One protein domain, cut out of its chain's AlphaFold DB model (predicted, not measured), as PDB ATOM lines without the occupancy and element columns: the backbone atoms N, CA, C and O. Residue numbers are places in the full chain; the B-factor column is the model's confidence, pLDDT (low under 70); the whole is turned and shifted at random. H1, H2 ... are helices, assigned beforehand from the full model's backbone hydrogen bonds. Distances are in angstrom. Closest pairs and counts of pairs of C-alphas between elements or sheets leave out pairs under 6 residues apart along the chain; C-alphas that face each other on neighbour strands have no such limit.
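What this domain is: This is residues 51 to 90 of the 90 residues of an uncharacterized protein of Candidatus Peregrinibacteria bacterium CG11_big_fil_rev_8_21_14_0_20_41_10 (UniProt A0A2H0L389). Two short helices, H1 and H2, are strung apart along an open chain and share no core: the longer, H1, is joined by residues 70 to 77 to H2 at one end, while residues 51 to 57 make a small hook beyond H1 at the other. The printed part has 40 residues with two named helices, H1 then H2, and no named strand; the class is all helix. It is elongated, spanning 37 by 21 by 14 A, and only just extended, close to loose, with a radius of gyration of the C-alphas of 13.8 A.

Where its parts are: Find C-alpha 58 at (3.509, 105.100, 158.457); from there H1, residues 58 to 69, runs 16.3 A to C-alpha 69 at (13.960, 109.283, 146.732). Then look at C-alpha 78, where H2, residues 78 to 88, begins; it runs 16.1 A to C-alpha 88 at (12.536, 92.946, 140.382).

How they stand to each other: Start at H1 and you will find that it is apart from H2, with no C-alpha of the one within 8 A of the other. Look along residues 62 to 72, of which 62 to 69 belong to H1: this stretch stands free. Residues 53 to 58 and residues 85 to 90, of which 85 to 88 belong to H2, stand free too. In the backbones of H1 and H2, every O i to N i+4 pair is within hydrogen-bond range.

The domain as a whole: The two C-alphas farthest apart, those of Asp 53 and Gln 79, are 37.3 A apart. The printed part has no cut and ends at Ser 90, the chain's last residue. The link from H1 to H2, 8 residues, is short but not tight. In the B-factor column the mean pLDDT of the printed part is 76.8, and you will find values under 70 at residues 51 to 52, 69 to 73 and 89 to 90.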
ATOM      1  N   PHE A  51      -2.144 107.246 162.139       62.53
ATOM      2  CA  PHE A  51      -2.050 108.005 160.917       62.53
ATOM      3  C   PHE A  51      -0.970 109.054 161.138       62.53
ATOM      4  O   PHE A  51      -0.867 109.629 162.225       62.53
ATOM      5  N   THR A  52      -0.135 109.242 160.137       69.12
ATOM      6  CA  THR A  52       0.825 110.337 160.047       69.12
ATOM      7  C   THR A  52       0.054 111.655 159.874       69.12
ATOM      8  O   THR A  52      -1.167 111.642 159.681       69.12
ATOM      9  N   ASP A  53       0.711 112.813 159.983       71.62
ATOM     10  CA  ASP A  53       0.021 114.123 159.986       71.62
ATOM     11  C   ASP A  53      -0.813 114.380 158.708       71.62
ATOM     12  O   ASP A  53      -1.749 115.180 158.705       71.62
ATOM     13  N   ASN A  54      -0.507 113.659 157.628       73.06
ATOM     14  CA  ASN A  54      -1.201 113.666 156.338       73.06
ATOM     15  C   ASN A  54      -2.308 112.595 156.197       73.06
ATOM     16  O   ASN A  54      -2.920 112.497 155.135       73.06
ATOM     17  N   GLY A  55      -2.615 111.822 157.243       71.19
ATOM     18  CA  GLY A  55      -3.734 110.875 157.246       71.19
ATOM     19  C   GLY A  55      -3.443 109.511 156.610       71.19
ATOM     20  O   GLY A  55      -4.384 108.750 156.381       71.19
ATOM     21  N   PHE A  56      -2.177 109.183 156.340       77.88
ATOM     22  CA  PHE A  56      -1.752 107.876 155.825       77.88
ATOM     23  C   PHE A  56      -1.164 106.991 156.925       77.88
ATOM     24  O   PHE A  56      -0.900 107.455 158.029       77.88
ATOM     25  N   THR A  57      -1.007 105.689 156.671       79.25
ATOM     26  CA  THR A  57      -0.265 104.839 157.613       79.25
ATOM     27  C   THR A  57       1.243 105.091 157.456       79.25
ATOM     28  O   THR A  57       1.677 105.401 156.344       79.25
ATOM     29  N   PRO A  58       2.059 104.947 158.518       79.88
ATOM     30  CA  PRO A  58       3.509 105.100 158.457       79.88
ATOM     31  C   PRO A  58       4.147 104.268 157.350       79.88
ATOM     32  O   PRO A  58       5.031 104.751 156.658       79.88
ATOM     33  N   GLU A  59       3.652 103.047 157.134       79.25
ATOM     34  CA  GLU A  59       4.159 102.153 156.092       79.25
ATOM     35  C   GLU A  59       3.884 102.701 154.684       79.25
ATOM     36  O   GLU A  59       4.700 102.537 153.782       79.25
ATOM     37  N   PHE A  60       2.738 103.364 154.487       78.25
ATOM     38  CA  PHE A  60       2.404 104.004 153.217       78.25
ATOM     39  C   PHE A  60       3.224 105.278 152.998       78.25
ATOM     40  O   PHE A  60       3.740 105.488 151.905       78.25
ATOM     41  N   GLU A  61       3.372 106.115 154.026       79.12
ATOM     42  CA  GLU A  61       4.182 107.333 153.935       79.12
ATOM     43  C   GLU A  61       5.657 107.008 153.655       79.12
ATOM     44  O   GLU A  61       6.263 107.622 152.780       79.12
ATOM     45  N   GLU A  62       6.211 105.985 154.308       81.44
ATOM     46  CA  GLU A  62       7.575 105.513 154.052       81.44
ATOM     47  C   GLU A  62       7.741 104.991 152.615       81.44
ATOM     48  O   GLU A  62       8.748 105.284 151.969       81.44
ATOM     49  N   ALA A  63       6.739 104.291 152.069       81.00
ATOM     50  CA  ALA A  63       6.755 103.840 150.677       81.00
ATOM     51  C   ALA A  63       6.723 105.005 149.671       81.00
ATOM     52  O   ALA A  63       7.430 104.955 148.667       81.00
ATOM     53  N   VAL A  64       5.940 106.056 149.941       79.94
ATOM     54  CA  VAL A  64       5.884 107.262 149.095       79.94
ATOM     55  C   VAL A  64       7.198 108.036 149.157       79.94
ATOM     56  O   VAL A  64       7.758 108.351 148.113       79.94
ATOM     57  N   ILE A  65       7.731 108.283 150.359       79.75
ATOM     58  CA  ILE A  65       9.019 108.975 150.536       79.75
ATOM     59  C   ILE A  65      10.130 108.211 149.818       79.75
ATOM     60  O   ILE A  65      10.969 108.821 149.158       79.75
ATOM     61  N   LYS A  66      10.126 106.877 149.916       78.94
ATOM     62  CA  LYS A  66      11.083 106.031 149.209       78.94
ATOM     63  C   LYS A  66      10.925 106.138 147.690       78.94
ATOM     64  O   LYS A  66      11.925 106.313 147.013       78.94
ATOM     65  N   ALA A  67       9.699 106.107 147.171       73.88
ATOM     66  CA  ALA A  67       9.442 106.282 145.742       73.88
ATOM     67  C   ALA A  67       9.838 107.677 145.219       73.88
ATOM     68  O   ALA A  67      10.200 107.798 144.058       73.88
ATOM     69  N   GLU A  68       9.793 108.717 146.059       70.00
ATOM     70  CA  GLU A  68      10.302 110.055 145.719       70.00
ATOM     71  C   GLU A  68      11.837 110.163 145.792       70.00
ATOM     72  O   GLU A  68      12.411 111.080 145.208       70.00
ATOM     73  N   HIS A  69      12.501 109.281 146.550       64.88
ATOM     74  CA  HIS A  69      13.960 109.283 146.732       64.88
ATOM     75  C   HIS A  69      14.697 108.299 145.818       64.88
ATOM     76  O   HIS A  69      15.891 108.494 145.578       64.88
ATOM     77  N   ASP A  70      14.026 107.249 145.343       60.88
ATOM     78  CA  ASP A  70      14.564 106.358 144.320       60.88
ATOM     79  C   ASP A  70      14.675 107.144 142.998       60.88
ATOM     80  O   ASP A  70      13.787 107.916 142.640       60.88
ATOM     81  N   GLU A  71      15.820 107.010 142.318       63.22
ATOM     82  CA  GLU A  71      16.159 107.749 141.093       63.22
ATOM     83  C   GLU A  71      15.007 107.710 140.075       63.22
ATOM     84  O   GLU A  71      14.414 106.652 139.872       63.22
ATOM     85  N   ASP A  72      14.714 108.841 139.418       65.56
ATOM     86  CA  ASP A  72      13.714 108.935 138.344       65.56
ATOM     87  C   ASP A  72      14.017 107.895 137.248       65.56
ATOM     88  O   ASP A  72      14.799 108.136 136.323       65.56
ATOM     89  N   VAL A  73      13.392 106.720 137.337       68.81
ATOM     90  CA  VAL A  73      13.446 105.716 136.278       68.81
ATOM     91  C   VAL A  73      12.428 106.130 135.227       68.81
ATOM     92  O   VAL A  73      11.226 105.885 135.350       68.81
ATOM     93  N   THR A  74      12.903 106.800 134.182       73.56
ATOM     94  CA  THR A  74      12.086 107.079 133.003       73.56
ATOM     95  C   THR A  74      12.153 105.901 132.044       73.56
ATOM     96  O   THR A  74      13.239 105.419 131.736       73.56
ATOM     97  N   PHE A  75      10.996 105.481 131.543       82.12
ATOM     98  CA  PHE A  75      10.881 104.412 130.555       82.12
ATOM     99  C   PHE A  75      10.468 105.009 129.213       82.12
ATOM    100  O   PHE A  75       9.530 105.811 129.149       82.12
ATOM    101  N   ASP A  76      11.123 104.583 128.138       85.25
ATOM    102  CA  ASP A  76      10.850 105.059 126.783       85.25
ATOM    103  C   ASP A  76       9.616 104.367 126.176       85.25
ATOM    104  O   ASP A  76       9.041 104.834 125.188       85.25
ATOM    105  N   SER A  77       9.163 103.252 126.766       87.75
ATOM    106  CA  SER A  77       7.934 102.564 126.364       87.75
ATOM    107  C   SER A  77       7.259 101.793 127.502       87.75
ATOM    108  O   SER A  77       7.884 101.391 128.479       87.75
ATOM    109  N   THR A  78       5.963 101.506 127.346       85.94
ATOM    110  CA  THR A  78       5.214 100.671 128.303       85.94
ATOM    111  C   THR A  78       5.786  99.255 128.419       85.94
ATOM    112  O   THR A  78       5.739  98.673 129.496       85.94
ATOM    113  N   GLN A  79       6.330  98.699 127.331       88.19
ATOM    114  CA  GLN A  79       6.910  97.352 127.341       88.19
ATOM    115  C   GLN A  79       8.175  97.295 128.204       88.19
ATOM    116  O   GLN A  79       8.344  96.365 128.982       88.19
ATOM    117  N   GLU A  80       9.010  98.330 128.123       87.12
ATOM    118  CA  GLU A  80      10.226  98.456 128.926       87.12
ATOM    119  C   GLU A  80       9.921  98.524 130.431       87.12
ATOM    120  O   GLU A  80      10.570  97.847 131.228       87.12
ATOM    121  N   ALA A  81       8.873  99.260 130.819       85.19
ATOM    122  CA  ALA A  81       8.422  99.317 132.210       85.19
ATOM    123  C   ALA A  81       7.933  97.950 132.730       85.19
ATOM    124  O   ALA A  81       8.193  97.586 133.877       85.19
ATOM    125  N   ILE A  82       7.236  97.177 131.887       86.00
ATOM    126  CA  ILE A  82       6.754  95.830 132.231       86.00
ATOM    127  C   ILE A  82       7.930  94.866 132.418       86.00
ATOM    128  O   ILE A  82       7.950  94.097 133.380       86.00
ATOM    129  N   ASP A  83       8.915  94.916 131.523       88.50
ATOM    130  CA  ASP A  83      10.091  94.047 131.581       88.50
ATOM    131  C   ASP A  83      10.944  94.344 132.829       88.50
ATOM    132  O   ASP A  83      11.418  93.417 133.492       88.50
ATOM    133  N   TYR A  84      11.067  95.621 133.207       84.81
ATOM    134  CA  TYR A  84      11.727  96.040 134.444       84.81
ATOM    135  C   TYR A  84      11.021  95.493 135.695       84.81
ATOM    136  O   TYR A  84      11.679  94.897 136.546       84.81
ATOM    137  N   LEU A  85       9.691  95.606 135.791       84.25
ATOM    138  CA  LEU A  85       8.930  95.080 136.935       84.25
ATOM    139  C   LEU A  85       9.120  93.568 137.120       84.25
ATOM    140  O   LEU A  85       9.358  93.110 138.235       84.25
ATOM    141  N   HIS A  86       9.100  92.794 136.031       85.94
ATOM    142  CA  HIS A  86       9.347  91.350 136.097       85.94
ATOM    143  C   HIS A  86      10.774  90.992 136.541       85.94
ATOM    144  O   HIS A  86      10.987  89.908 137.083       85.94
ATOM    145  N   SER A  87      11.749  91.883 136.333       81.31
ATOM    146  CA  SER A  87      13.131  91.669 136.775       81.31
ATOM    147  C   SER A  87      13.343  91.889 138.278       81.31
ATOM    148  O   SER A  87      14.304  91.360 138.826       81.31
ATOM    149  N   ILE A  88      12.453  92.637 138.943       76.69
ATOM    150  CA  ILE A  88      12.536  92.946 140.382       76.69
ATOM    151  C   ILE A  88      11.916  91.830 141.242       76.69
ATOM    152  O   ILE A  88      12.345  91.621 142.374       76.69
ATOM    153  N   ASP A  89      10.930  91.101 140.707       66.38
ATOM    154  CA  ASP A  89      10.219  90.013 141.403       66.38
ATOM    155  C   ASP A  89      10.955  88.647 141.371       66.38
ATOM    156  O   ASP A  89      10.442  87.663 141.914       66.38
ATOM    157  N   SER A  90      12.133  88.562 140.732       51.88
ATOM    158  CA  SER A  90      12.950  87.335 140.577       51.88
ATOM    159  C   SER A  90      14.141  87.288 141.533       51.88
ATOM    160  O   SER A  90      14.417  86.189 142.069       51.88
TER     161      SER A  90